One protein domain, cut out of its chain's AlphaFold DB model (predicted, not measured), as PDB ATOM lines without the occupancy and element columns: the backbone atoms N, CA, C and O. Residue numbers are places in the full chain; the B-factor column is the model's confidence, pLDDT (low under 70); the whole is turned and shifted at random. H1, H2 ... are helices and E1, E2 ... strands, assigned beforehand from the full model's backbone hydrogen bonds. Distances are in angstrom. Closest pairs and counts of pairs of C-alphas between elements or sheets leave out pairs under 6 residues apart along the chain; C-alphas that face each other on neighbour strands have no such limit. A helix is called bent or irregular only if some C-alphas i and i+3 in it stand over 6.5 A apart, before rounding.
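Overview. This is residues 48 to 152 and 177 to 200 of the 200 residues of an uncharacterized protein of Fusarium oxysporum f. sp. lycopersici (strain 4287 / CBS 123668 / FGSC 9935 / NRRL 34936) (UniProt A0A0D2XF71). Three helical rods, H1, H2 and the first arm of the long helix H3, lie side by side in an up-and-down bundle, their centres making a triangle. H3 runs on past one end of this bundle, where residues 146 to 152 stick out, while the small E1-E2 hairpin lies beyond the other end; H4 runs loosely along H3, away from H1 and H2. The printed part has 129 residues with four named helices and two named strands, in the order H1, H2, E1, E2, H3, H4; the sheet E1 - E2 is antiparallel and the class is mostly helix. The whole is loose, with a radius of gyration of the C-alphas of 17.5 A and spans of 58 by 40 by 22 A.

Arrangement. H1, residues 56 to 71, and H2, residues 79 to 102, form a helical hairpin: they touch, closest at the C-alphas of Ser 56 and Gly 99, 4.6 A apart, and run opposite ways at a shallow tilt of 19 degrees. H2 is irregular, with C-alphas 94 and 97 7.6 A apart, and has a kink of 61 degrees near residue 96. E1, residues 108 to 110, and E2, residues 116 to 118, form an antiparallel hairpin, with N 109 and O 117 within hydrogen-bond range at 3.3 A. H3, residues 120 to 152, was assigned as one helix by its hydrogen bonds but is bent: C-alphas 136 and 139 are 7.1 A apart, and its arms H3a and H3b stand at a steep tilt of 41 degrees. H3a touches H1, closest at the C-alphas of Ile 64 and Ser 132, 5.5 A apart, and they run the same way at a shallow tilt of 25 degrees. H3a also touches H2, closest at the C-alphas of Ile 82 and Leu 136, 6.9 A apart, and they run opposite ways at a shallow tilt of 6 degrees. H4, residues 177 to 197, is close to H3a but not clearly touching; their closest C-alphas, of Met 134 and Ala 183, are 6.6 A apart. H4 is apart from H1 and H2. Every O i to N i+4 pair is within hydrogen-bond range in H1, H3a and H3b, against 18 of 20 in H2 and 15 of 17 in H4.

Along the chain. H1 begins at C-alpha 56, (11.551, -48.202, 15.313), and is 22.1 A long; H2 is 33.1 A. E1 measures 6.1 A and E2 6.6 A. H3a, residues 120 to 136, is 24.3 A long, and H3b, residues 139 to 152, is 20.0 A. H4 is 30.0 A long and ends at C-alpha 197, (-10.643, -43.188, 26.952).

Size, cuts and confidence. The two C-alphas farthest apart, of Gln 112 and Arg 151, are 58.4 A apart. Residues 153 to 176 are not printed, and C-alphas 152 and 177 are 13.8 A apart across this cut. Of the links that are printed whole, none is long. The mean pLDDT of the printed part is 78.3; 37 residues are under 70, among them residues 106 to 118 and 182 to 200.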
ATOM      1  N   THR A  48      18.664 -55.399  14.971       64.00
ATOM      2  CA  THR A  48      17.535 -54.457  14.933       64.00
ATOM      3  C   THR A  48      17.952 -53.037  14.539       64.00
ATOM      4  O   THR A  48      17.102 -52.177  14.324       64.00
ATOM      5  N   LYS A  49      19.264 -52.785  14.429       68.00
ATOM      6  CA  LYS A  49      19.859 -51.475  14.158       68.00
ATOM      7  C   LYS A  49      20.445 -51.338  12.757       68.00
ATOM      8  O   LYS A  49      21.001 -50.277  12.472       68.00
ATOM      9  N   ASP A  50      20.351 -52.370  11.913       74.19
ATOM     10  CA  ASP A  50      20.814 -52.293  10.524       74.19
ATOM     11  C   ASP A  50      20.140 -51.106   9.811       74.19
ATOM     12  O   ASP A  50      18.938 -50.869   9.953       74.19
ATOM     13  N   GLU A  51      20.928 -50.306   9.091       65.69
ATOM     14  CA  GLU A  51      20.422 -49.128   8.380       65.69
ATOM     15  C   GLU A  51      19.464 -49.535   7.256       65.69
ATOM     16  O   GLU A  51      18.508 -48.814   6.953       65.69
ATOM     17  N   LYS A  52      19.669 -50.720   6.670       70.81
ATOM     18  CA  LYS A  52      18.743 -51.298   5.696       70.81
ATOM     19  C   LYS A  52      17.596 -51.995   6.421       70.81
ATOM     20  O   LYS A  52      17.737 -53.118   6.888       70.81
ATOM     21  N   GLY A  53      16.437 -51.342   6.445       71.62
ATOM     22  CA  GLY A  53      15.232 -51.903   7.061       71.62
ATOM     23  C   GLY A  53      15.131 -51.640   8.561       71.62
ATOM     24  O   GLY A  53      14.549 -52.447   9.281       71.62
ATOM     25  N   TYR A  54      15.690 -50.519   9.029       85.50
ATOM     26  CA  TYR A  54      15.501 -50.067  10.402       85.50
ATOM     27  C   TYR A  54      14.013 -49.932  10.743       85.50
ATOM     28  O   TYR A  54      13.282 -49.201  10.071       85.50
ATOM     29  N   SER A  55      13.613 -50.590  11.827       87.00
ATOM     30  CA  SER A  55      12.267 -50.538  12.383       87.00
ATOM     31  C   SER A  55      12.320 -49.940  13.781       87.00
ATOM     32  O   SER A  55      12.994 -50.469  14.671       87.00
ATOM     33  N   SER A  56      11.594 -48.844  13.998       89.62
ATOM     34  CA  SER A  56      11.551 -48.202  15.313       89.62
ATOM     35  C   SER A  56      10.805 -49.055  16.328       89.62
ATOM     36  O   SER A  56      11.180 -49.055  17.502       89.62
ATOM     37  N   ALA A  57       9.783 -49.795  15.898       88.06
ATOM     38  CA  ALA A  57       9.060 -50.707  16.774       88.06
ATOM     39  C   ALA A  57       9.962 -51.843  17.286       88.06
ATOM     40  O   ALA A  57       9.998 -52.107  18.491       88.06
ATOM     41  N   ILE A  58      10.731 -52.470  16.390       89.00
ATOM     42  CA  ILE A  58      11.637 -53.573  16.746       89.00
ATOM     43  C   ILE A  58      12.781 -53.071  17.638       89.00
ATOM     44  O   ILE A  58      13.094 -53.693  18.653       89.00
ATOM     45  N   ASP A  59      13.376 -51.920  17.317       91.75
ATOM     46  CA  ASP A  59      14.461 -51.341  18.116       91.75
ATOM     47  C   ASP A  59      13.997 -50.964  19.538       91.75
ATOM     48  O   ASP A  59      14.671 -51.272  20.523       91.75
ATOM     49  N   MET A  60      12.789 -50.402  19.685       93.94
ATOM     50  CA  MET A  60      12.216 -50.119  21.008       93.94
ATOM     51  C   MET A  60      11.958 -51.401  21.807       93.94
ATOM     52  O   MET A  60      12.219 -51.449  23.010       93.94
ATOM     53  N   ALA A  61      11.457 -52.454  21.155       90.31
ATOM     54  CA  ALA A  61      11.252 -53.745  21.802       90.31
ATOM     55  C   ALA A  61      12.577 -54.316  22.334       90.31
ATOM     56  O   ALA A  61      12.639 -54.731  23.492       90.31
ATOM     57  N   ALA A  62      13.652 -54.238  21.543       91.38
ATOM     58  CA  ALA A  62      14.985 -54.673  21.951       91.38
ATOM     59  C   ALA A  62      15.531 -53.867  23.144       91.38
ATOM     60  O   ALA A  62      16.091 -54.447  24.080       91.38
ATOM     61  N   ILE A  63      15.333 -52.542  23.158       94.56
ATOM     62  CA  ILE A  63      15.716 -51.682  24.290       94.56
ATOM     63  C   ILE A  63      14.943 -52.076  25.558       94.56
ATOM     64  O   ILE A  63      15.555 -52.263  26.610       94.56
ATOM     65  N   ILE A  64      13.617 -52.239  25.479       93.62
ATOM     66  CA  ILE A  64      12.792 -52.645  26.631       93.62
ATOM     67  C   ILE A  64      13.228 -54.008  27.155       93.62
ATOM     68  O   ILE A  64      13.377 -54.176  28.364       93.62
ATOM     69  N   GLU A  65      13.456 -54.971  26.266       90.12
ATOM     70  CA  GLU A  65      13.897 -56.306  26.653       90.12
ATOM     71  C   GLU A  65      15.252 -56.255  27.368       90.12
ATOM     72  O   GLU A  65      15.412 -56.862  28.428       90.12
ATOM     73  N   ALA A  66      16.210 -55.481  26.847       92.50
ATOM     74  CA  ALA A  66      17.508 -55.287  27.484       92.50
ATOM     75  C   ALA A  66      17.380 -54.642  28.873       92.50
ATOM     76  O   ALA A  66      17.977 -55.137  29.831       92.50
ATOM     77  N   VAL A  67      16.578 -53.580  29.001       93.31
ATOM     78  CA  VAL A  67      16.324 -52.899  30.280       93.31
ATOM     79  C   VAL A  67      15.673 -53.845  31.283       93.31
ATOM     80  O   VAL A  67      16.140 -53.938  32.415       93.31
ATOM     81  N   LEU A  68      14.628 -54.574  30.889       90.06
ATOM     82  CA  LEU A  68      13.954 -55.522  31.773       90.06
ATOM     83  C   LEU A  68      14.901 -56.630  32.229       90.06
ATOM     84  O   LEU A  68      14.950 -56.940  33.417       90.06
ATOM     85  N   ARG A  69      15.685 -57.191  31.306       88.69
ATOM     86  CA  ARG A  69      16.620 -58.278  31.597       88.69
ATOM     87  C   ARG A  69      17.708 -57.861  32.577       88.69
ATOM     88  O   ARG A  69      18.021 -58.631  33.474       88.69
ATOM     89  N   GLU A  70      18.274 -56.667  32.422       90.62
ATOM     90  CA  GLU A  70      19.363 -56.216  33.293       90.62
ATOM     91  C   GLU A  70      18.844 -55.663  34.629       90.62
ATOM     92  O   GLU A  70      19.406 -55.965  35.675       90.62
ATOM     93  N   VAL A  71      17.767 -54.866  34.620       88.62
ATOM     94  CA  VAL A  71      17.237 -54.209  35.833       88.62
ATOM     95  C   VAL A  71      16.477 -55.175  36.731       88.62
ATOM     96  O   VAL A  71      16.546 -55.056  37.954       88.62
ATOM     97  N   TYR A  72      15.737 -56.109  36.136       82.44
ATOM     98  CA  TYR A  72      14.914 -57.079  36.861       82.44
ATOM     99  C   TYR A  72      15.485 -58.500  36.799       82.44
ATOM    100  O   TYR A  72      14.859 -59.437  37.293       82.44
ATOM    101  N   GLY A  73      16.666 -58.664  36.205       82.94
ATOM    102  CA  GLY A  73      17.435 -59.897  36.283       82.94
ATOM    103  C   GLY A  73      18.097 -60.093  37.652       82.94
ATOM    104  O   GLY A  73      18.024 -59.235  38.530       82.94
ATOM    105  N   PRO A  74      18.783 -61.231  37.847       71.00
ATOM    106  CA  PRO A  74      19.466 -61.541  39.106       71.00
ATOM    107  C   PRO A  74      20.727 -60.691  39.348       71.00
ATOM    108  O   PRO A  74      21.269 -60.691  40.454       71.00
ATOM    109  N   SER A  75      21.220 -59.993  38.322       72.88
ATOM    110  CA  SER A  75      22.478 -59.244  38.348       72.88
ATOM    111  C   SER A  75      22.295 -57.805  38.831       72.88
ATOM    112  O   SER A  75      21.273 -57.170  38.593       72.88
ATOM    113  N   LYS A  76      23.327 -57.245  39.478       82.56
ATOM    114  CA  LYS A  76      23.371 -55.805  39.768       82.56
ATOM    115  C   LYS A  76      23.591 -55.020  38.478       82.56
ATOM    116  O   LYS A  76      24.578 -55.247  37.782       82.56
ATOM    117  N   VAL A  77      22.733 -54.034  38.236       88.31
ATOM    118  CA  VAL A  77      22.834 -53.137  37.079       88.31
ATOM    119  C   VAL A  77      24.150 -52.362  37.112       88.31
ATOM    120  O   VAL A  77      24.455 -51.656  38.077       88.31
ATOM    121  N   SER A  78      24.931 -52.457  36.037       91.25
ATOM    122  CA  SER A  78      26.197 -51.729  35.928       91.25
ATOM    123  C   SER A  78      26.007 -50.278  35.458       91.25
ATOM    124  O   SER A  78      25.122 -49.955  34.664       91.25
ATOM    125  N   ARG A  79      26.905 -49.374  35.885       89.56
ATOM    126  CA  ARG A  79      26.948 -47.986  35.373       89.56
ATOM    127  C   ARG A  79      27.205 -47.922  33.866       89.56
ATOM    128  O   ARG A  79      26.694 -47.027  33.191       89.56
ATOM    129  N   HIS A  80      27.991 -48.868  33.351       92.81
ATOM    130  CA  HIS A  80      28.256 -48.984  31.924       92.81
ATOM    131  C   HIS A  80      26.962 -49.282  31.159       92.81
ATOM    132  O   HIS A  80      26.623 -48.535  30.248       92.81
ATOM    133  N   PHE A  81      26.181 -50.271  31.610       93.88
ATOM    134  CA  PHE A  81      24.882 -50.596  31.020       93.88
ATOM    135  C   PHE A  81      23.933 -49.391  30.989       93.88
ATOM    136  O   PHE A  81      23.356 -49.095  29.945       93.88
ATOM    137  N   ILE A  82      23.818 -48.650  32.098       93.12
ATOM    138  CA  ILE A  82      22.969 -47.446  32.165       93.12
ATOM    139  C   ILE A  82      23.398 -46.415  31.119       93.12
ATOM    140  O   ILE A  82      22.555 -45.848  30.420       93.12
ATOM    141  N   THR A  83      24.704 -46.182  30.985       94.06
ATOM    142  CA  THR A  83      25.249 -45.222  30.015       94.06
ATOM    143  C   THR A  83      24.932 -45.648  28.586       94.06
ATOM    144  O   THR A  83      24.402 -44.843  27.818       94.06
ATOM    145  N   THR A  84      25.188 -46.917  28.261       95.62
ATOM    146  CA  THR A  84      24.902 -47.505  26.949       95.62
ATOM    147  C   THR A  84      23.416 -47.405  26.629       95.62
ATOM    148  O   THR A  84      23.051 -46.804  25.627       95.62
ATOM    149  N   MET A  85      22.529 -47.868  27.513       95.56
ATOM    150  CA  MET A  85      21.085 -47.784  27.273       95.56
ATOM    151  C   MET A  85      20.595 -46.344  27.149       95.56
ATOM    152  O   MET A  85      19.729 -46.062  26.331       95.56
ATOM    153  N   THR A  86      21.153 -45.391  27.895       95.19
ATOM    154  CA  THR A  86      20.787 -43.974  27.724       95.19
ATOM    155  C   THR A  86      21.166 -43.458  26.327       95.19
ATOM    156  O   THR A  86      20.438 -42.652  25.748       95.19
ATOM    157  N   GLN A  87      22.290 -43.907  25.760       96.88
ATOM    158  CA  GLN A  87      22.651 -43.596  24.373       96.88
ATOM    159  C   GLN A  87      21.689 -44.252  23.379       96.88
ATOM    160  O   GLN A  87      21.258 -43.576  22.450       96.88
ATOM    161  N   GLU A  88      21.290 -45.502  23.616       95.31
ATOM    162  CA  GLU A  88      20.301 -46.192  22.780       95.31
ATOM    163  C   GLU A  88      18.949 -45.477  22.772       95.31
ATOM    164  O   GLU A  88      18.420 -45.199  21.703       95.31
ATOM    165  N   HIS A  89      18.438 -45.049  23.931       95.94
ATOM    166  CA  HIS A  89      17.222 -44.231  23.999       95.94
ATOM    167  C   HIS A  89      17.349 -42.939  23.177       95.94
ATOM    168  O   HIS A  89      16.409 -42.542  22.490       95.94
ATOM    169  N   ARG A  90      18.502 -42.259  23.227       96.38
ATOM    170  CA  ARG A  90      18.724 -41.042  22.425       96.38
ATOM    171  C   ARG A  90      18.764 -41.343  20.928       96.38
ATOM    172  O   ARG A  90      18.143 -40.614  20.165       96.38
ATOM    173  N   SER A  91      19.464 -42.403  20.531       94.75
ATOM    174  CA  SER A  91      19.541 -42.868  19.141       94.75
ATOM    175  C   SER A  91      18.164 -43.251  18.598       94.75
ATOM    176  O   SER A  91      17.780 -42.852  17.501       94.75
ATOM    177  N   TRP A  92      17.372 -43.960  19.398       94.88
ATOM    178  CA  TRP A  92      16.005 -44.301  19.044       94.88
ATOM    179  C   TRP A  92      15.146 -43.046  18.864       94.88
ATOM    180  O   TRP A  92      14.467 -42.899  17.852       94.88
ATOM    181  N   ALA A  93      15.225 -42.088  19.794       94.12
ATOM    182  CA  ALA A  93      14.424 -40.864  19.742       94.12
ATOM    183  C   ALA A  93      14.696 -40.016  18.488       94.12
ATOM    184  O   ALA A  93      13.764 -39.428  17.940       94.12
ATOM    185  N   THR A  94      15.941 -39.970  17.999       93.56
ATOM    186  CA  THR A  94      16.279 -39.233  16.769       93.56
ATOM    187  C   THR A  94      15.780 -39.932  15.506       93.56
ATOM    188  O   THR A  94      15.490 -39.262  14.517       93.56
ATOM    189  N   ARG A  95      15.651 -41.263  15.531       90.38
ATOM    190  CA  ARG A  95      15.252 -42.087  14.377       90.38
ATOM    191  C   ARG A  95      13.775 -42.487  14.388       90.38
ATOM    192  O   ARG A  95      13.277 -42.959  13.365       90.38
ATOM    193  N   MET A  96      13.075 -42.268  15.504       89.25
ATOM    194  CA  MET A  96      11.706 -42.728  15.756       89.25
ATOM    195  C   MET A  96      10.745 -42.359  14.624       89.25
ATOM    196  O   MET A  96      10.060 -43.226  14.101       89.25
ATOM    197  N   ALA A  97      10.684 -41.086  14.225       85.62
ATOM    198  CA  ALA A  97       9.725 -40.651  13.206       85.62
ATOM    199  C   ALA A  97       9.949 -41.374  11.865       85.62
ATOM    200  O   ALA A  97       9.017 -41.926  11.285       85.62
ATOM    201  N   SER A  98      11.205 -41.449  11.414       85.56
ATOM    202  CA  SER A  98      11.555 -42.138  10.170       85.56
ATOM    203  C   SER A  98      11.331 -43.649  10.225       85.56
ATOM    204  O   SER A  98      10.876 -44.222   9.237       85.56
ATOM    205  N   GLY A  99      11.624 -44.297  11.356       84.31
ATOM    206  CA  GLY A  99      11.424 -45.738  11.490       84.31
ATOM    207  C   GLY A  99       9.947 -46.101  11.620       84.31
ATOM    208  O   GLY A  99       9.506 -47.019  10.946       84.31
ATOM    209  N   LEU A 100       9.140 -45.321  12.349       84.25
ATOM    210  CA  LEU A 100       7.686 -45.539  12.401       84.25
ATOM    211  C   LEU A 100       7.020 -45.359  11.037       84.25
ATOM    212  O   LEU A 100       6.078 -46.079  10.713       84.25
ATOM    213  N   LYS A 101       7.520 -44.438  10.211       84.31
ATOM    214  CA  LYS A 101       7.081 -44.312   8.821       84.31
ATOM    215  C   LYS A 101       7.411 -45.559   8.004       84.31
ATOM    216  O   LYS A 101       6.552 -46.045   7.273       84.31
ATOM    217  N   ALA A 102       8.631 -46.081   8.139       82.38
ATOM    218  CA  ALA A 102       9.048 -47.321   7.484       82.38
ATOM    219  C   ALA A 102       8.240 -48.538   7.970       82.38
ATOM    220  O   ALA A 102       7.932 -49.423   7.175       82.38
ATOM    221  N   ASP A 103       7.823 -48.529   9.237       78.38
ATOM    222  CA  ASP A 103       6.969 -49.547   9.853       78.38
ATOM    223  C   ASP A 103       5.493 -49.447   9.411       78.38
ATOM    224  O   ASP A 103       4.682 -50.301   9.768       78.38
ATOM    225  N   GLY A 104       5.107 -48.402   8.666       75.50
ATOM    226  CA  GLY A 104       3.706 -48.122   8.323       75.50
ATOM    227  C   GLY A 104       2.859 -47.661   9.517       75.50
ATOM    228  O   GLY A 104       1.633 -47.697   9.459       75.50
ATOM    229  N   LEU A 105       3.510 -47.234  10.603       71.75
ATOM    230  CA  LEU A 105       2.899 -46.802  11.863       71.75
ATOM    231  C   LEU A 105       2.812 -45.275  11.992       71.75
ATOM    232  O   LEU A 105       2.216 -44.769  12.944       71.75
ATOM    233  N   GLU A 106       3.370 -44.524  11.038       68.31
ATOM    234  CA  GLU A 106       3.103 -43.092  10.871       68.31
ATOM    235  C   GLU A 106       1.732 -42.903  10.204       68.31
ATOM    236  O   GLU A 106       1.602 -42.479   9.060       68.31
ATOM    237  N   GLY A 107       0.682 -43.297  10.917       57.19
ATOM    238  CA  GLY A 107      -0.678 -42.937  10.565       57.19
ATOM    239  C   GLY A 107      -1.127 -41.797  11.457       57.19
ATOM    240  O   GLY A 107      -0.851 -41.788  12.662       57.19
ATOM    241  N   VAL A 108      -1.858 -40.864  10.876       57.91
ATOM    242  CA  VAL A 108      -2.773 -40.049  11.650       57.91
ATOM    243  C   VAL A 108      -4.163 -40.311  11.168       57.91
ATOM    244  O   VAL A 108      -4.451 -40.288   9.971       57.91
ATOM    245  N   GLU A 109      -5.000 -40.614  12.144       55.69
ATOM    246  CA  GLU A 109      -6.412 -40.770  11.921       55.69
ATOM    247  C   GLU A 109      -6.997 -39.383  11.713       55.69
ATOM    248  O   GLU A 109      -6.937 -38.501  12.572       55.69
ATOM    249  N   LEU A 110      -7.529 -39.184  10.512       50.69
ATOM    250  CA  LEU A 110      -8.276 -37.993  10.178       50.69
ATOM    251  C   LEU A 110      -9.646 -38.136  10.844       50.69
ATOM    252  O   LEU A 110     -10.568 -38.730  10.285       50.69
ATOM    253  N   VAL A 111      -9.759 -37.645  12.076       56.53
ATOM    254  CA  VAL A 111     -11.048 -37.545  12.759       56.53
ATOM    255  C   VAL A 111     -11.877 -36.514  11.990       56.53
ATOM    256  O   VAL A 111     -11.381 -35.431  11.666       56.53
ATOM    257  N   GLN A 112     -13.117 -36.861  11.625       52.78
ATOM    258  CA  GLN A 112     -14.031 -35.947  10.931       52.78
ATOM    259  C   GLN A 112     -14.164 -34.644  11.740       52.78
ATOM    260  O   GLN A 112     -14.864 -34.618  12.747       52.78
ATOM    261  N   GLY A 113     -13.469 -33.580  11.322       57.88
ATOM    262  CA  GLY A 113     -13.435 -32.308  12.062       57.88
ATOM    263  C   GLY A 113     -12.063 -31.649  12.266       57.88
ATOM    264  O   GLY A 113     -11.922 -30.845  13.177       57.88
ATOM    265  N   SER A 114     -11.067 -31.919  11.414       55.41
ATOM    266  CA  SER A 114      -9.793 -31.168  11.301       55.41
ATOM    267  C   SER A 114      -8.751 -31.308  12.419       55.41
ATOM    268  O   SER A 114      -7.739 -30.610  12.373       55.41
ATOM    269  N   GLU A 115      -8.917 -32.230  13.368       57.53
ATOM    270  CA  GLU A 115      -7.878 -32.492  14.369       57.53
ATOM    271  C   GLU A 115      -7.061 -33.740  14.000       57.53
ATOM    272  O   GLU A 115      -7.590 -34.834  13.799       57.53
ATOM    273  N   TYR A 116      -5.751 -33.546  13.841       60.12
ATOM    274  CA  TYR A 116      -4.784 -34.573  13.461       60.12
ATOM    275  C   TYR A 116      -4.407 -35.370  14.722       60.12
ATOM    276  O   TYR A 116      -3.555 -34.933  15.498       60.12
ATOM    277  N   VAL A 117      -5.055 -36.517  14.962       62.19
ATOM    278  CA  VAL A 117      -4.799 -37.350  16.151       62.19
ATOM    279  C   VAL A 117      -3.719 -38.400  15.844       62.19
ATOM    280  O   VAL A 117      -3.875 -39.183  14.903       62.19
ATOM    281  N   PRO A 118      -2.619 -38.471  16.621       66.06
ATOM    282  CA  PRO A 118      -1.619 -39.523  16.459       66.06
ATOM    283  C   PRO A 118      -2.276 -40.902  16.527       66.06
ATOM    284  O   PRO A 118      -3.050 -41.162  17.448       66.06
ATOM    285  N   THR A 119      -1.943 -41.809  15.606       75.00
ATOM    286  CA  THR A 119      -2.432 -43.193  15.708       75.00
ATOM    287  C   THR A 119      -2.068 -43.810  17.050       75.00
ATOM    288  O   THR A 119      -0.984 -43.566  17.594       75.00
ATOM    289  N   LEU A 120      -2.940 -44.693  17.541       79.94
ATOM    290  CA  LEU A 120      -2.718 -45.473  18.758       79.94
ATOM    291  C   LEU A 120      -1.334 -46.140  18.779       79.94
ATOM    292  O   LEU A 120      -0.653 -46.116  19.801       79.94
ATOM    293  N   ALA A 121      -0.880 -46.675  17.642       74.56
ATOM    294  CA  ALA A 121       0.442 -47.281  17.517       74.56
ATOM    295  C   ALA A 121       1.578 -46.279  17.783       74.56
ATOM    296  O   ALA A 121       2.454 -46.548  18.603       74.56
ATOM    297  N   SER A 122       1.541 -45.096  17.161       79.19
ATOM    298  CA  SER A 122       2.545 -44.047  17.386       79.19
ATOM    299  C   SER A 122       2.554 -43.534  18.836       79.19
ATOM    300  O   SER A 122       3.619 -43.262  19.397       79.19
ATOM    301  N   SER A 123       1.379 -43.461  19.473       83.06
ATOM    302  CA  SER A 123       1.236 -43.106  20.888       83.06
ATOM    303  C   SER A 123       1.847 -44.174  21.801       83.06
ATOM    304  O   SER A 123       2.686 -43.866  22.651       83.06
ATOM    305  N   ASN A 124       1.524 -45.447  21.554       83.38
ATOM    306  CA  ASN A 124       2.072 -46.580  22.297       83.38
ATOM    307  C   ASN A 124       3.600 -46.648  22.192       83.38
ATOM    308  O   ASN A 124       4.264 -46.961  23.175       83.38
ATOM    309  N   MET A 125       4.179 -46.310  21.037       88.00
ATOM    310  CA  MET A 125       5.636 -46.284  20.861       88.00
ATOM    311  C   MET A 125       6.303 -45.199  21.712       88.00
ATOM    312  O   MET A 125       7.282 -45.474  22.407       88.00
ATOM    313  N   LYS A 126       5.735 -43.988  21.750       88.50
ATOM    314  CA  LYS A 126       6.207 -42.917  22.646       88.50
ATOM    315  C   LYS A 126       6.063 -43.308  24.114       88.50
ATOM    316  O   LYS A 126       6.945 -43.028  24.920       88.50
ATOM    317  N   GLN A 127       4.969 -43.971  24.473       88.88
ATOM    318  CA  GLN A 127       4.767 -44.455  25.832       88.88
ATOM    319  C   GLN A 127       5.826 -45.500  26.205       88.88
ATOM    320  O   GLN A 127       6.493 -45.347  27.226       88.88
ATOM    321  N   SER A 128       6.034 -46.508  25.360       89.56
ATOM    322  CA  SER A 128       7.079 -47.527  25.510       89.56
ATOM    323  C   SER A 128       8.464 -46.917  25.744       89.56
ATOM    324  O   SER A 128       9.184 -47.343  26.650       89.56
ATOM    325  N   TYR A 129       8.799 -45.856  25.009       94.50
ATOM    326  CA  TYR A 129      10.025 -45.092  25.211       94.50
ATOM    327  C   TYR A 129      10.145 -44.511  26.627       94.50
ATOM    328  O   TYR A 129      11.119 -44.782  27.331       94.50
ATOM    329  N   TYR A 130       9.143 -43.777  27.114       93.44
ATOM    330  CA  TYR A 130       9.203 -43.221  28.472       93.44
ATOM    331  C   TYR A 130       9.225 -44.302  29.555       93.44
ATOM    332  O   TYR A 130       9.972 -44.188  30.530       93.44
ATOM    333  N   TRP A 131       8.466 -45.381  29.362       92.12
ATOM    334  CA  TRP A 131       8.467 -46.520  30.274       92.12
ATOM    335  C   TRP A 131       9.856 -47.144  30.394       92.12
ATOM    336  O   TRP A 131      10.318 -47.386  31.506       92.12
ATOM    337  N   SER A 132      10.560 -47.344  29.282       94.25
ATOM    338  CA  SER A 132      11.915 -47.904  29.302       94.25
ATOM    339  C   SER A 132      12.919 -47.036  30.077       94.25
ATOM    340  O   SER A 132      13.692 -47.561  30.881       94.25
ATOM    341  N   ILE A 133      12.836 -45.705  29.959       94.19
ATOM    342  CA  ILE A 133      13.662 -44.765  30.735       94.19
ATOM    343  C   ILE A 133      13.331 -44.839  32.228       94.19
ATOM    344  O   ILE A 133      14.228 -44.882  33.075       94.19
ATOM    345  N   MET A 134      12.045 -44.866  32.576       91.56
ATOM    346  CA  MET A 134      11.617 -44.975  33.969       91.56
ATOM    347  C   MET A 134      12.085 -46.286  34.610       91.56
ATOM    348  O   MET A 134      12.569 -46.283  35.741       91.56
ATOM    349  N   LEU A 135      11.997 -47.399  33.880       90.81
ATOM    350  CA  LEU A 135      12.490 -48.696  34.344       90.81
ATOM    351  C   LEU A 135      14.009 -48.666  34.555       90.81
ATOM    352  O   LEU A 135      14.484 -49.109  35.600       90.81
ATOM    353  N   LEU A 136      14.763 -48.082  33.619       93.56
ATOM    354  CA  LEU A 136      16.221 -47.966  33.708       93.56
ATOM    355  C   LEU A 136      16.681 -47.111  34.901       93.56
ATOM    356  O   LEU A 136      17.686 -47.417  35.542       93.56
ATOM    357  N   THR A 137      15.964 -46.027  35.196       91.88
ATOM    358  CA  THR A 137      16.348 -45.062  36.241       91.88
ATOM    359  C   THR A 137      15.943 -45.495  37.648       91.88
ATOM    360  O   THR A 137      16.606 -45.116  38.618       91.88
ATOM    361  N   ARG A 138      14.912 -46.337  37.779       88.12
ATOM    362  CA  ARG A 138      14.394 -46.845  39.057       88.12
ATOM    363  C   ARG A 138      15.465 -47.351  40.039       88.12
ATOM    364  O   ARG A 138      15.452 -46.874  41.174       88.12
ATOM    365  N   PRO A 139      16.392 -48.263  39.677       85.62
ATOM    366  CA  PRO A 139      17.396 -48.756  40.626       85.62
ATOM    367  C   PRO A 139      18.319 -47.646  41.150       85.62
ATOM    368  O   PRO A 139      18.650 -47.639  42.331       85.62
ATOM    369  N   VAL A 140      18.681 -46.670  40.311       85.38
ATOM    370  CA  VAL A 140      19.550 -45.545  40.705       85.38
ATOM    371  C   VAL A 140      18.835 -44.611  41.677       85.38
ATOM    372  O   VAL A 140      19.428 -44.146  42.650       85.38
ATOM    373  N   LEU A 141      17.560 -44.325  41.417       84.19
ATOM    374  CA  LEU A 141      16.760 -43.466  42.286       84.19
ATOM    375  C   LEU A 141      16.510 -44.122  43.648       84.19
ATOM    376  O   LEU A 141      16.621 -43.450  44.670       84.19
ATOM    377  N   LEU A 142      16.237 -45.430  43.669       85.62
ATOM    378  CA  LEU A 142      16.063 -46.188  44.910       85.62
ATOM    379  C   LEU A 142      17.351 -46.246  45.737       85.62
ATOM    380  O   LEU A 142      17.300 -46.019  46.943       85.62
ATOM    381  N   ASP A 143      18.500 -46.489  45.103       84.62
ATOM    382  CA  ASP A 143      19.805 -46.518  45.779       84.62
ATOM    383  C   ASP A 143      20.153 -45.161  46.416       84.62
ATOM    384  O   ASP A 143      20.556 -45.078  47.581       84.62
ATOM    385  N   ARG A 144      19.894 -44.064  45.692       82.94
ATOM    386  CA  ARG A 144      20.044 -42.705  46.230       82.94
ATOM    387  C   ARG A 144      19.090 -42.449  47.390       82.94
ATOM    388  O   ARG A 144      19.536 -41.978  48.432       82.94
ATOM    389  N   ALA A 145      17.807 -42.774  47.242       81.88
ATOM    390  CA  ALA A 145      16.822 -42.585  48.305       81.88
ATOM    391  C   ALA A 145      17.201 -43.363  49.578       81.88
ATOM    392  O   ALA A 145      17.156 -42.804  50.673       81.88
ATOM    393  N   ALA A 146      17.662 -44.610  49.435       80.44
ATOM    394  CA  ALA A 146      18.141 -45.425  50.549       80.44
ATOM    395  C   ALA A 146      19.381 -44.810  51.224       80.44
ATOM    396  O   ALA A 146      19.420 -44.688  52.447       80.44
ATOM    397  N   THR A 147      20.359 -44.354  50.436       83.19
ATOM    398  CA  THR A 147      21.572 -43.691  50.949       83.19
ATOM    399  C   THR A 147      21.234 -42.415  51.727       83.19
ATOM    400  O   THR A 147      21.774 -42.177  52.808       83.19
ATOM    401  N   HIS A 148      20.305 -41.604  51.214       79.25
ATOM    402  CA  HIS A 148      19.828 -40.400  51.898       79.25
ATOM    403  C   HIS A 148      19.094 -40.728  53.206       79.25
ATOM    404  O   HIS A 148      19.356 -40.079  54.218       79.25
ATOM    405  N   ALA A 149      18.236 -41.753  53.222       79.44
ATOM    406  CA  ALA A 149      17.528 -42.183  54.429       79.44
ATOM    407  C   ALA A 149      18.492 -42.662  55.528       79.44
ATOM    408  O   ALA A 149      18.345 -42.282  56.690       79.44
ATOM    409  N   MET A 150      19.529 -43.427  55.166       79.81
ATOM    410  CA  MET A 150      20.562 -43.860  56.116       79.81
ATOM    411  C   MET A 150      21.365 -42.680  56.678       79.81
ATOM    412  O   MET A 150      21.683 -42.658  57.862       79.81
ATOM    413  N   ARG A 151      21.659 -41.665  55.858       72.00
ATOM    414  CA  ARG A 151      22.396 -40.469  56.295       72.00
ATOM    415  C   ARG A 151      21.559 -39.562  57.209       72.00
ATOM    416  O   ARG A 151      22.101 -38.973  58.143       72.00
ATOM    417  N   GLY A 152      20.248 -39.485  56.970       59.03
ATOM    418  CA  GLY A 152      19.297 -38.771  57.829       59.03
ATOM    419  C   GLY A 152      19.074 -39.447  59.187       59.03
ATOM    420  O   GLY A 152      18.952 -38.754  60.189       59.03
ATOM    421  N   TYR A 177      12.618 -37.167  46.237       70.56
ATOM    422  CA  TYR A 177      11.309 -37.702  46.609       70.56
ATOM    423  C   TYR A 177      10.228 -37.320  45.590       70.56
ATOM    424  O   TYR A 177       9.489 -38.186  45.137       70.56
ATOM    425  N   ALA A 178      10.197 -36.062  45.144       69.69
ATOM    426  CA  ALA A 178       9.291 -35.592  44.098       69.69
ATOM    427  C   ALA A 178       9.550 -36.277  42.747       69.69
ATOM    428  O   ALA A 178       8.606 -36.568  42.015       69.69
ATOM    429  N   SER A 179      10.810 -36.579  42.417       70.75
ATOM    430  CA  SER A 179      11.174 -37.299  41.188       70.75
ATOM    431  C   SER A 179      10.713 -38.756  41.230       70.75
ATOM    432  O   SER A 179      10.203 -39.270  40.236       70.75
ATOM    433  N   VAL A 180      10.861 -39.420  42.381       72.81
ATOM    434  CA  VAL A 180      10.374 -40.791  42.596       72.81
ATOM    435  C   VAL A 180       8.847 -40.828  42.596       72.81
ATOM    436  O   VAL A 180       8.270 -41.675  41.918       72.81
ATOM    437  N   ASP A 181       8.195 -39.896  43.289       71.88
ATOM    438  CA  ASP A 181       6.736 -39.783  43.322       71.88
ATOM    439  C   ASP A 181       6.168 -39.518  41.924       71.88
ATOM    440  O   ASP A 181       5.271 -40.226  41.474       71.88
ATOM    441  N   SER A 182       6.784 -38.609  41.162       67.56
ATOM    442  CA  SER A 182       6.421 -38.365  39.762       67.56
ATOM    443  C   SER A 182       6.599 -39.621  38.907       67.56
ATOM    444  O   SER A 182       5.710 -39.962  38.131       67.56
ATOM    445  N   ALA A 183       7.697 -40.364  39.071       65.38
ATOM    446  CA  ALA A 183       7.942 -41.600  38.326       65.38
ATOM    447  C   ALA A 183       6.950 -42.728  38.673       65.38
ATOM    448  O   ALA A 183       6.697 -43.593  37.839       65.38
ATOM    449  N   VAL A 184       6.367 -42.738  39.872       66.94
ATOM    450  CA  VAL A 184       5.344 -43.722  40.271       66.94
ATOM    451  C   VAL A 184       3.933 -43.251  39.904       66.94
ATOM    452  O   VAL A 184       3.099 -44.060  39.497       66.94
ATOM    453  N   SER A 185       3.668 -41.950  39.996       58.22
ATOM    454  CA  SER A 185       2.354 -41.344  39.765       58.22
ATOM    455  C   SER A 185       2.039 -41.168  38.277       58.22
ATOM    456  O   SER A 185       0.922 -41.462  37.854       58.22
ATOM    457  N   LEU A 186       3.020 -40.788  37.448       64.06
ATOM    458  CA  LEU A 186       2.862 -40.656  35.992       64.06
ATOM    459  C   LEU A 186       2.321 -41.924  35.306       64.06
ATOM    460  O   LEU A 186       1.338 -41.813  34.575       64.06
ATOM    461  N   PRO A 187       2.863 -43.136  35.532       60.72
ATOM    462  CA  PRO A 187       2.332 -44.342  34.897       60.72
ATOM    463  C   PRO A 187       0.917 -44.690  35.386       60.72
ATOM    464  O   PRO A 187       0.119 -45.208  34.607       60.72
ATOM    465  N   LEU A 188       0.576 -44.368  36.640       59.84
ATOM    466  CA  LEU A 188      -0.769 -44.542  37.204       59.84
ATOM    467  C   LEU A 188      -1.776 -43.543  36.615       59.84
ATOM    468  O   LEU A 188      -2.899 -43.921  36.279       59.84
ATOM    469  N   GLN A 189      -1.379 -42.285  36.436       58.62
ATOM    470  CA  GLN A 189      -2.210 -41.273  35.783       58.62
ATOM    471  C   GLN A 189      -2.436 -41.610  34.313       58.62
ATOM    472  O   GLN A 189      -3.578 -41.617  33.870       58.62
ATOM    473  N   ILE A 190      -1.387 -42.010  33.592       62.72
ATOM    474  CA  ILE A 190      -1.492 -42.443  32.194       62.72
ATOM    475  C   ILE A 190      -2.428 -43.657  32.074       62.72
ATOM    476  O   ILE A 190      -3.290 -43.690  31.194       62.72
ATOM    477  N   TRP A 191      -2.324 -44.623  32.991       60.31
ATOM    478  CA  TRP A 191      -3.217 -45.783  33.031       60.31
ATOM    479  C   TRP A 191      -4.678 -45.400  33.315       60.31
ATOM    480  O   TRP A 191      -5.580 -45.898  32.643       60.31
ATOM    481  N   THR A 192      -4.935 -44.478  34.247       60.22
ATOM    482  CA  THR A 192      -6.306 -44.027  34.551       60.22
ATOM    483  C   THR A 192      -6.920 -43.199  33.422       60.22
ATOM    484  O   THR A 192      -8.102 -43.376  33.123       60.22
ATOM    485  N   THR A 193      -6.142 -42.358  32.735       56.69
ATOM    486  CA  THR A 193      -6.601 -41.676  31.513       56.69
ATOM    487  C   THR A 193      -6.888 -42.663  30.387       56.69
ATOM    488  O   THR A 193      -7.915 -42.541  29.727       56.69
ATOM    489  N   PHE A 194      -6.063 -43.700  30.220       56.00
ATOM    490  CA  PHE A 194      -6.281 -44.733  29.207       56.00
ATOM    491  C   PHE A 194      -7.546 -45.560  29.484       56.00
ATOM    492  O   PHE A 194      -8.349 -45.788  28.582       56.00
ATOM    493  N   SER A 195      -7.787 -45.944  30.743       52.47
ATOM    494  CA  SER A 195      -9.032 -46.616  31.140       52.47
ATOM    495  C   SER A 195     -10.278 -45.756  30.929       52.47
ATOM    496  O   SER A 195     -11.338 -46.313  30.663       52.47
ATOM    497  N   ARG A 196     -10.168 -44.426  31.020       51.38
ATOM    498  CA  ARG A 196     -11.280 -43.507  30.734       51.38
ATOM    499  C   ARG A 196     -11.536 -43.326  29.238       51.38
ATOM    500  O   ARG A 196     -12.692 -43.250  28.845       51.38
ATOM    501  N   CYS A 197     -10.494 -43.291  28.408       47.12
ATOM    502  CA  CYS A 197     -10.643 -43.188  26.952       47.12
ATOM    503  C   CYS A 197     -11.163 -44.480  26.306       47.12
ATOM    504  O   CYS A 197     -11.799 -44.410  25.266       47.12
ATOM    505  N   ASN A 198     -10.939 -45.645  26.919       39.88
ATOM    506  CA  ASN A 198     -11.395 -46.943  26.406       39.88
ATOM    507  C   ASN A 198     -12.835 -47.313  26.845       39.88
ATOM    508  O   ASN A 198     -13.226 -48.477  26.771       39.88
ATOM    509  N   GLN A 199     -13.590 -46.349  27.387       46.09
ATOM    510  CA  GLN A 199     -14.957 -46.521  27.902       46.09
ATOM    511  C   GLN A 199     -15.991 -45.614  27.200       46.09
ATOM    512  O   GLN A 199     -17.141 -45.562  27.636       46.09
ATOM    513  N   ILE A 200     -15.583 -44.919  26.131       41.34
ATOM    514  CA  ILE A 200     -16.415 -44.112  25.221       41.34
ATOM    515  C   ILE A 200     -16.387 -44.800  23.856       41.34
ATOM    516  O   ILE A 200     -17.460 -44.882  23.223       41.34
TER     517      ILE A 200